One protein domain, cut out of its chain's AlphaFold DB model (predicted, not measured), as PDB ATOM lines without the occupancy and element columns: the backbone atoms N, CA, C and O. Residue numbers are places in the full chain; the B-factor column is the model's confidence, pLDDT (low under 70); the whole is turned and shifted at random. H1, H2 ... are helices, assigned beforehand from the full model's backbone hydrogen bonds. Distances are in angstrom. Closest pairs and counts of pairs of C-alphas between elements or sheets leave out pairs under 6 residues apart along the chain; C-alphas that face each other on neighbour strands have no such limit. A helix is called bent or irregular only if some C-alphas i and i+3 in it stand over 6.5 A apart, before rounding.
ATOM      1  N   GLU A   2      98.094  68.158 119.476       59.44
ATOM      2  CA  GLU A   2      98.272  67.040 120.430       59.44
ATOM      3  C   GLU A   2      98.737  65.703 119.803       59.44
ATOM      4  O   GLU A   2      99.611  65.031 120.344       59.44
ATOM      5  N   LYS A   3      98.216  65.324 118.625       57.97
ATOM      6  CA  LYS A   3      98.493  64.008 118.012       57.97
ATOM      7  C   LYS A   3      99.949  63.787 117.559       57.97
ATOM      8  O   LYS A   3     100.378  62.644 117.528       57.97
ATOM      9  N   GLY A   4     100.706  64.841 117.229       58.59
ATOM     10  CA  GLY A   4     102.110  64.728 116.786       58.59
ATOM     11  C   GLY A   4     103.142  64.900 117.907       58.59
ATOM     12  O   GLY A   4     104.321  64.616 117.724       58.59
ATOM     13  N   TYR A   5     102.693  65.364 119.073       63.62
ATOM     14  CA  TYR A   5     103.533  65.687 120.223       63.62
ATOM     15  C   TYR A   5     104.017  64.435 120.977       63.62
ATOM     16  O   TYR A   5     105.169  64.390 121.405       63.62
ATOM     17  N   ARG A   6     103.184  63.386 121.041       64.12
ATOM     18  CA  ARG A   6     103.407  62.169 121.851       64.12
ATOM     19  C   ARG A   6     104.574  61.274 121.406       64.12
ATOM     20  O   ARG A   6     104.849  60.273 122.056       64.12
ATOM     21  N   HIS A   7     105.258  61.600 120.309       62.28
ATOM     22  CA  HIS A   7     106.397  60.820 119.811       62.28
ATOM     23  C   HIS A   7     107.741  61.197 120.453       62.28
ATOM     24  O   HIS A   7     108.728  60.500 120.234       62.28
ATOM     25  N   ARG A   8     107.800  62.288 121.227       65.94
ATOM     26  CA  ARG A   8     108.990  62.697 121.990       65.94
ATOM     27  C   ARG A   8     108.607  63.056 123.416       65.94
ATOM     28  O   ARG A   8     107.456  63.397 123.684       65.94
ATOM     29  N   ARG A   9     109.589  63.022 124.322       79.19
ATOM     30  CA  ARG A   9     109.367  63.429 125.714       79.19
ATOM     31  C   ARG A   9     109.032  64.929 125.790       79.19
ATOM     32  O   ARG A   9     109.643  65.716 125.061       79.19
ATOM     33  N   PRO A  10     108.112  65.346 126.677       82.88
ATOM     34  CA  PRO A  10     107.760  66.754 126.888       82.88
ATOM     35  C   PRO A  10     108.980  67.668 127.066       82.88
ATOM     36  O   PRO A  10     109.070  68.724 126.437       82.88
ATOM     37  N   LEU A  11     109.959  67.216 127.856       85.69
ATOM     38  CA  LEU A  11     111.196  67.948 128.116       85.69
ATOM     39  C   LEU A  11     112.054  68.153 126.858       85.69
ATOM     40  O   LEU A  11     112.663  69.210 126.699       85.69
ATOM     41  N   GLU A  12     112.090  67.182 125.943       84.62
ATOM     42  CA  GLU A  12     112.845  67.306 124.690       84.62
ATOM     43  C   GLU A  12     112.246  68.405 123.816       84.62
ATOM     44  O   GLU A  12     112.974  69.265 123.338       84.62
ATOM     45  N   TRP A  13     110.919  68.455 123.683       84.44
ATOM     46  CA  TRP A  13     110.242  69.546 122.981       84.44
ATOM     47  C   TRP A  13     110.495  70.911 123.624       84.44
ATOM     48  O   TRP A  13     110.727  71.891 122.913       84.44
ATOM     49  N   TYR A  14     110.461  70.973 124.956       86.94
ATOM     50  CA  TYR A  14     110.691  72.203 125.711       86.94
ATOM     51  C   TYR A  14     112.125  72.734 125.563       86.94
ATOM     52  O   TYR A  14     112.332  73.943 125.553       86.94
ATOM     53  N   THR A  15     113.113  71.846 125.430       85.56
ATOM     54  CA  THR A  15     114.538  72.214 125.367       85.56
ATOM     55  C   THR A  15     115.092  72.316 123.947       85.56
ATOM     56  O   THR A  15     116.027  73.080 123.723       85.56
ATOM     57  N   SER A  16     114.529  71.593 122.973       77.88
ATOM     58  CA  SER A  16     115.030  71.567 121.592       77.88
ATOM     59  C   SER A  16     114.373  72.595 120.670       77.88
ATOM     60  O   SER A  16     114.896  72.869 119.594       77.88
ATOM     61  N   SER A  17     113.201  73.121 121.037       74.19
ATOM     62  CA  SER A  17     112.451  74.084 120.228       74.19
ATOM     63  C   SER A  17     112.500  75.464 120.869       74.19
ATOM     64  O   SER A  17     111.803  75.723 121.853       74.19
ATOM     65  N   SER A  18     113.275  76.375 120.273       72.12
ATOM     66  CA  SER A  18     113.313  77.783 120.689       72.12
ATOM     67  C   SER A  18     111.916  78.412 120.672       72.12
ATOM     68  O   SER A  18     111.568  79.169 121.574       72.12
ATOM     69  N   SER A  19     111.075  78.044 119.702       81.06
ATOM     70  CA  SER A  19     109.709  78.556 119.586       81.06
ATOM     71  C   SER A  19     108.805  78.088 120.725       81.06
ATOM     72  O   SER A  19     108.089  78.903 121.301       81.06
ATOM     73  N   LEU A  20     108.822  76.797 121.080       85.38
ATOM     74  CA  LEU A  20     107.936  76.285 122.132       85.38
ATOM     75  C   LEU A  20     108.367  76.777 123.513       85.38
ATOM     76  O   LEU A  20     107.520  77.203 124.297       85.38
ATOM     77  N   TYR A  21     109.676  76.782 123.769       87.62
ATOM     78  CA  TYR A  21     110.262  77.394 124.956       87.62
ATOM     79  C   TYR A  21     109.796  78.846 125.130       87.62
ATOM     80  O   TYR A  21     109.305  79.220 126.198       87.62
ATOM     81  N   SER A  22     109.925  79.656 124.074       86.12
ATOM     82  CA  SER A  22     109.588  81.081 124.105       86.12
ATOM     83  C   SER A  22     108.088  81.326 124.245       86.12
ATOM     84  O   SER A  22     107.692  82.148 125.068       86.12
ATOM     85  N   ILE A  23     107.242  80.594 123.508       89.38
ATOM     86  CA  ILE A  23     105.777  80.728 123.591       89.38
ATOM     87  C   ILE A  23     105.285  80.358 124.990       89.38
ATOM     88  O   ILE A  23     104.494  81.094 125.576       89.38
ATOM     89  N   LEU A  24     105.761  79.238 125.540       91.50
ATOM     90  CA  LEU A  24     105.329  78.762 126.848       91.50
ATOM     91  C   LEU A  24     105.772  79.715 127.960       91.50
ATOM     92  O   LEU A  24     104.943  80.164 128.751       91.50
ATOM     93  N   ASN A  25     107.063  80.052 128.020       88.62
ATOM     94  CA  ASN A  25     107.575  80.922 129.078       88.62
ATOM     95  C   ASN A  25     107.085  82.365 128.938       88.62
ATOM     96  O   ASN A  25     106.910  83.034 129.954       88.62
ATOM     97  N   GLY A  26     106.843  82.839 127.713       89.06
ATOM     98  CA  GLY A  26     106.196  84.126 127.462       89.06
ATOM     99  C   GLY A  26     104.762  84.141 127.985       89.06
ATOM    100  O   GLY A  26     104.416  84.995 128.798       89.06
ATOM    101  N   ALA A  27     103.960  83.137 127.619       92.38
ATOM    102  CA  ALA A  27     102.575  83.028 128.071       92.38
ATOM    103  C   ALA A  27     102.447  82.923 129.596       92.38
ATOM    104  O   ALA A  27     101.549  83.533 130.170       92.38
ATOM    105  N   LEU A  28     103.347  82.192 130.262       91.50
ATOM    106  CA  LEU A  28     103.393  82.114 131.724       91.50
ATOM    107  C   LEU A  28     103.831  83.436 132.371       91.50
ATOM    108  O   LEU A  28     103.272  83.841 133.386       91.50
ATOM    109  N   ARG A  29     104.811  84.136 131.788       87.12
ATOM    110  CA  ARG A  29     105.297  85.424 132.311       87.12
ATOM    111  C   ARG A  29     104.242  86.522 132.211       87.12
ATOM    112  O   ARG A  29     104.095  87.307 133.142       87.12
ATOM    113  N   GLU A  30     103.517  86.560 131.100       90.12
ATOM    114  CA  GLU A  30     102.468  87.546 130.824       90.12
ATOM    115  C   GLU A  30     101.087  87.109 131.324       90.12
ATOM    116  O   GLU A  30     100.123  87.860 131.201       90.12
ATOM    117  N   MET A  31     100.972  85.894 131.875       91.56
ATOM    118  CA  MET A  31      99.699  85.286 132.273       91.56
ATOM    119  C   MET A  31      98.658  85.301 131.138       91.56
ATOM    120  O   MET A  31      97.471  85.551 131.352       91.56
ATOM    121  N   ASN A  32      99.094  85.021 129.906       94.06
ATOM    122  CA  ASN A  32      98.233  85.029 128.724       94.06
ATOM    123  C   ASN A  32      97.305  83.804 128.716       94.06
ATOM    124  O   ASN A  32      97.619  82.757 128.142       94.06
ATOM    125  N   VAL A  33      96.135  83.950 129.338       93.56
ATOM    126  CA  VAL A  33      95.147  82.877 129.532       93.56
ATOM    127  C   VAL A  33      94.765  82.190 128.218       93.56
ATOM    128  O   VAL A  33      94.658  80.967 128.168       93.56
ATOM    129  N   SER A  34      94.609  82.944 127.126       95.50
ATOM    130  CA  SER A  34      94.227  82.380 125.828       95.50
ATOM    131  C   SER A  34      95.279  81.427 125.261       95.50
ATOM    132  O   SER A  34      94.916  80.432 124.631       95.50
ATOM    133  N   ILE A  35      96.570  81.710 125.464       93.38
ATOM    134  CA  ILE A  35      97.649  80.793 125.077       93.38
ATOM    135  C   ILE A  35      97.719  79.633 126.069       93.38
ATOM    136  O   ILE A  35      97.746  78.485 125.635       93.38
ATOM    137  N   LEU A  36      97.671  79.911 127.377       93.81
ATOM    138  CA  LEU A  36      97.759  78.892 128.428       93.81
ATOM    139  C   LEU A  36      96.680  77.812 128.288       93.81
ATOM    140  O   LEU A  36      96.994  76.632 128.395       93.81
ATOM    141  N   LEU A  37      95.440  78.177 127.951       93.12
ATOM    142  CA  LEU A  37      94.375  77.202 127.686       93.12
ATOM    143  C   LEU A  37      94.675  76.319 126.463       93.12
ATOM    144  O   LEU A  37      94.358  75.132 126.468       93.12
ATOM    145  N   LYS A  38      95.314  76.868 125.423       92.06
ATOM    146  CA  LYS A  38      95.660  76.124 124.199       92.06
ATOM    147  C   LYS A  38      96.817  75.151 124.402       92.06
ATOM    148  O   LYS A  38      96.843  74.123 123.733       92.06
ATOM    149  N   ILE A  39      97.766  75.473 125.282       90.56
ATOM    150  CA  ILE A  39      98.951  74.641 125.558       90.56
ATOM    151  C   ILE A  39      98.895  73.947 126.924       90.56
ATOM    152  O   ILE A  39      99.870  73.323 127.329       90.56
ATOM    153  N   GLY A  40      97.767  74.029 127.634       91.19
ATOM    154  CA  GLY A  40      97.637  73.539 129.008       91.19
ATOM    155  C   GLY A  40      97.928  72.046 129.150       91.19
ATOM    156  O   GLY A  40      98.554  71.638 130.123       91.19
ATOM    157  N   PHE A  41      97.566  71.244 128.142       89.94
ATOM    158  CA  PHE A  41      97.930  69.825 128.096       89.94
ATOM    159  C   PHE A  41      99.454  69.635 128.126       89.94
ATOM    160  O   PHE A  41      99.953  68.836 128.902       89.94
ATOM    161  N   PHE A  42     100.200  70.430 127.352       90.50
ATOM    162  CA  PHE A  42     101.657  70.357 127.303       90.50
ATOM    163  C   PHE A  42     102.287  70.835 128.612       90.50
ATOM    164  O   PHE A  42     103.283  70.270 129.043       90.50
ATOM    165  N   ILE A  43     101.720  71.866 129.252       91.56
ATOM    166  CA  ILE A  43     102.201  72.353 130.554       91.56
ATOM    167  C   ILE A  43     102.076  71.250 131.609       91.56
ATOM    168  O   ILE A  43     103.037  71.019 132.339       91.56
ATOM    169  N   ARG A  44     100.930  70.560 131.663       92.50
ATOM    170  CA  ARG A  44     100.725  69.426 132.574       92.50
ATOM    171  C   ARG A  44     101.723  68.304 132.291       92.50
ATOM    172  O   ARG A  44     102.435  67.897 133.197       92.50
ATOM    173  N   ASP A  45     101.824  67.869 131.039       92.06
ATOM    174  CA  ASP A  45     102.701  66.760 130.661       92.06
ATOM    175  C   ASP A  45     104.191  67.106 130.906       92.06
ATOM    176  O   ASP A  45     104.986  66.253 131.303       92.06
ATOM    177  N   LEU A  46     104.588  68.373 130.714       92.31
ATOM    178  CA  LEU A  46     105.927  68.866 131.055       92.31
ATOM    179  C   LEU A  46     106.165  68.861 132.567       92.31
ATOM    180  O   LEU A  46     107.231  68.435 133.004       92.31
ATOM    181  N   TYR A  47     105.191  69.326 133.349       92.69
ATOM    182  CA  TYR A  47     105.268  69.338 134.806       92.69
ATOM    183  C   TYR A  47     105.427  67.919 135.368       92.69
ATOM    184  O   TYR A  47     106.388  67.661 136.087       92.69
ATOM    185  N   GLU A  48     104.565  66.985 134.958       93.06
ATOM    186  CA  GLU A  48     104.620  65.578 135.382       93.06
ATOM    187  C   GLU A  48     105.960  64.927 135.004       93.06
ATOM    188  O   GLU A  48     106.551  64.188 135.791       93.06
ATOM    189  N   ASN A  49     106.493  65.240 133.816       91.56
ATOM    190  CA  ASN A  49     107.796  64.727 133.404       91.56
ATOM    191  C   ASN A  49     108.952  65.290 134.248       91.56
ATOM    192  O   ASN A  49     109.896  64.555 134.534       91.56
ATOM    193  N   ILE A  50     108.896  66.565 134.643       90.69
ATOM    194  CA  ILE A  50     109.899  67.176 135.524       90.69
ATOM    195  C   ILE A  50     109.804  66.595 136.939       90.69
ATOM    196  O   ILE A  50     110.848  66.288 137.511       90.69
ATOM    197  N   GLU A  51     108.601  66.404 137.490       92.06
ATOM    198  CA  GLU A  51     108.434  65.790 138.817       92.06
ATOM    199  C   GLU A  51     109.021  64.381 138.864       92.06
ATOM    200  O   GLU A  51     109.858  64.111 139.725       92.06
ATOM    201  N   GLY A  52     108.700  63.528 137.886       91.12
ATOM    202  CA  GLY A  52     109.275  62.181 137.820       91.12
ATOM    203  C   GLY A  52     110.806  62.193 137.743       91.12
ATOM    204  O   GLY A  52     111.477  61.449 138.454       91.12
ATOM    205  N   LEU A  53     111.390  63.102 136.950       88.56
ATOM    206  CA  LEU A  53     112.848  63.257 136.887       88.56
ATOM    207  C   LEU A  53     113.441  63.765 138.209       88.56
ATOM    208  O   LEU A  53     114.526  63.333 138.591       88.56
ATOM    209  N   CYS A  54     112.760  64.666 138.916       86.38
ATOM    210  CA  CYS A  54     113.188  65.133 140.234       86.38
ATOM    211  C   CYS A  54     113.197  63.993 141.260       86.38
ATOM    212  O   CYS A  54     114.170  63.855 142.003       86.38
ATOM    213  N   GLU A  55     112.161  63.156 141.284       87.56
ATOM    214  CA  GLU A  55     112.089  61.980 142.158       87.56
ATOM    215  C   GLU A  55     113.212  60.974 141.851       87.56
ATOM    216  O   GLU A  55     113.905  60.492 142.756       87.56
ATOM    217  N   GLU A  56     113.472  60.707 140.568       86.31
ATOM    218  CA  GLU A  56     114.594  59.869 140.120       86.31
ATOM    219  C   GLU A  56     115.957  60.448 140.543       86.31
ATOM    220  O   GLU A  56     116.844  59.722 141.001       86.31
ATOM    221  N   GLN A  57     116.144  61.767 140.430       83.75
ATOM    222  CA  GLN A  57     117.388  62.432 140.825       83.75
ATOM    223  C   GLN A  57     117.612  62.405 142.340       83.75
ATOM    224  O   GLN A  57     118.747  62.212 142.782       83.75
ATOM    225  N   GLN A  58     116.554  62.583 143.135       83.00
ATOM    226  CA  GLN A  58     116.625  62.580 144.598       83.00
ATOM    227  C   GLN A  58     116.823  61.174 145.170       83.00
ATOM    228  O   GLN A  58     117.543  61.006 146.154       83.00
ATOM    229  N   SER A  59     116.238  60.154 144.539       85.69
ATOM    230  CA  SER A  59     116.402  58.756 144.953       85.69
ATOM    231  C   SER A  59     117.790  58.184 144.638       85.69
ATOM    232  O   SER A  59     118.192  57.194 145.250       85.69
ATOM    233  N   ASN A  60     118.565  58.813 143.744       84.00
ATOM    234  CA  ASN A  60     119.938  58.419 143.430       84.00
ATOM    235  C   ASN A  60     120.977  59.277 144.190       84.00
ATOM    236  O   ASN A  60     121.245  60.416 143.795       84.00
ATOM    237  N   PRO A  61     121.688  58.731 145.200       76.31
ATOM    238  CA  PRO A  61     122.596  59.507 146.055       76.31
ATOM    239  C   PRO A  61     123.757  60.190 145.318       76.31
ATOM    240  O   PRO A  61     124.295  61.193 145.792       76.31
ATOM    241  N   ARG A  62     124.181  59.647 144.167       73.44
ATOM    242  CA  ARG A  62     125.254  60.243 143.355       73.44
ATOM    243  C   ARG A  62     124.766  61.466 142.583       73.44
ATOM    244  O   ARG A  62     125.528  62.414 142.436       73.44
ATOM    245  N   ILE A  63     123.516  61.444 142.122       71.38
ATOM    246  CA  ILE A  63     122.905  62.522 141.334       71.38
ATOM    247  C   ILE A  63     122.351  63.615 142.254       71.38
ATOM    248  O   ILE A  63     122.526  64.798 141.967       71.38
ATOM    249  N   ALA A  64     121.795  63.238 143.408       71.31
ATOM    250  CA  ALA A  64     121.307  64.167 144.424       71.31
ATOM    251  C   ALA A  64     122.378  65.191 144.858       71.31
ATOM    252  O   ALA A  64     122.073  66.365 145.053       71.31
ATOM    253  N   LYS A  65     123.656  64.788 144.929       63.66
ATOM    254  CA  LYS A  65     124.776  65.713 145.195       63.66
ATOM    255  C   LYS A  65     124.957  66.779 144.111       63.66
ATOM    256  O   LYS A  65     125.295  67.915 144.427       63.66
ATOM    257  N   THR A  66     124.742  66.432 142.844       66.50
ATOM    258  CA  THR A  66     124.823  67.381 141.725       66.50
ATOM    259  C   THR A  66     123.600  68.297 141.683       66.50
ATOM    260  O   THR A  66     123.749  69.483 141.416       66.50
ATOM    261  N   ALA A  67     122.409  67.785 142.010       65.50
ATOM    262  CA  ALA A  67     121.193  68.594 142.118       65.50
ATOM    263  C   ALA A  67     121.270  69.642 143.247       65.50
ATOM    264  O   ALA A  67     120.684  70.712 143.134       65.50
ATOM    265  N   ALA A  68     122.032  69.358 144.308       67.06
ATOM    266  CA  ALA A  68     122.295  70.286 145.410       67.06
ATOM    267  C   ALA A  68     123.416  71.313 145.127       67.06
ATOM    268  O   ALA A  68     123.810  72.044 146.032       67.06
ATOM    269  N   SER A  69     123.975  71.340 143.913       76.94
ATOM    270  CA  SER A  69     125.043  72.277 143.538       76.94
ATOM    271  C   SER A  69     124.486  73.630 143.092       76.94
ATOM    272  O   SER A  69     123.355  73.718 142.616       76.94
ATOM    273  N   ASP A  70     125.309  74.677 143.186       86.56
ATOM    274  CA  ASP A  70     124.965  75.994 142.654       86.56
ATOM    275  C   ASP A  70     124.663  75.908 141.152       86.56
ATOM    276  O   ASP A  70     125.465  75.413 140.352       86.56
TER     277      ASP A  70
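AT A GLANCE: This is residues 2 to 70 of the 126 residues of the protein "Hypothetical protein" of Rotaria sp. Silwood2 (UniProt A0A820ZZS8). One long helix, H4, makes the length of the domain and is kinked near residue 40; H2 and H3 pack on it, H2 beside residues 42 to 50 and H3 beside residues 33 to 39. At the far end of H4 the short helix H5 makes a corner, while the short H1, at the other end of the printed part, touches no helix. The printed part has 69 residues with five named helices in the order H1, H2, H3, H4, H5 and no named strand, and its class is all helix. It is loose, with a radius of gyration of the C-alphas of 14.2 A and spans of 41 by 28 by 19 A.

IN THESE COORDINATES: H1 is residues 2 to 5, 5.4 A from first to last C-alpha, and begins at C-alpha 2, (98.272, 67.040, 120.430). H2 is residues 10 to 16, 10.2 A long. H3 is residues 18 to 29, 16.1 A long. H4 is residues 33 to 59, 35.7 A long, and begins at C-alpha 33, (95.147, 82.877, 129.532). It has a kink of 64 degrees near residue 40 and is irregular: C-alphas 38 and 41 are 7.7 A apart. H5 is residues 61 to 67, 10.0 A long, and ends at C-alpha 67, (121.193, 68.594, 142.118).

HOW THE PARTS SIT: H4 is the hub, touching three helices. H2 touches it about perpendicular, at 81 degrees; the closest C-alphas, of Pro 10 and Leu 46, are 5.0 A apart. H3 touches H4 with residues 24 to 28 alone, about perpendicular at 79 degrees; the closest C-alphas, of Ala 27 and Ile 35, are 6.2 A apart. H2 and H3 touch only at the corner by their link, opposite ways at a steep tilt of 64 degrees; the closest C-alphas, of Tyr 14 and Tyr 21, are 5.3 A apart. H4, with residues 57 to 58 alone, and H5 touch only at the corner by their link, opposite ways at a steep tilt of 41 degrees; the closest C-alphas, of Gln 58 and Ala 64, are 4.9 A apart. H1 and H2 meet only through their link. H1 and H4 are only just apart, closest 8.2 A, and H5 is apart from H1, H2 and H3. Every O i to N i+4 pair is within hydrogen-bond range in H2 and H3, against 20 of 23 in H4 and 1 of 3 in H5, where 2 of 4 O i to N i+3 pairs are within range; H1 is too short for an O i to N i+4 pair.

THE WHOLE: The two C-alphas farthest apart, of Ser 34 and Arg 62, are 42.0 A apart. The printed part has no cut, and its four links between helices are tight. The mean pLDDT of the printed part is 83.2, and residues 2 to 8 and 65 to 68 are under 70 in this model.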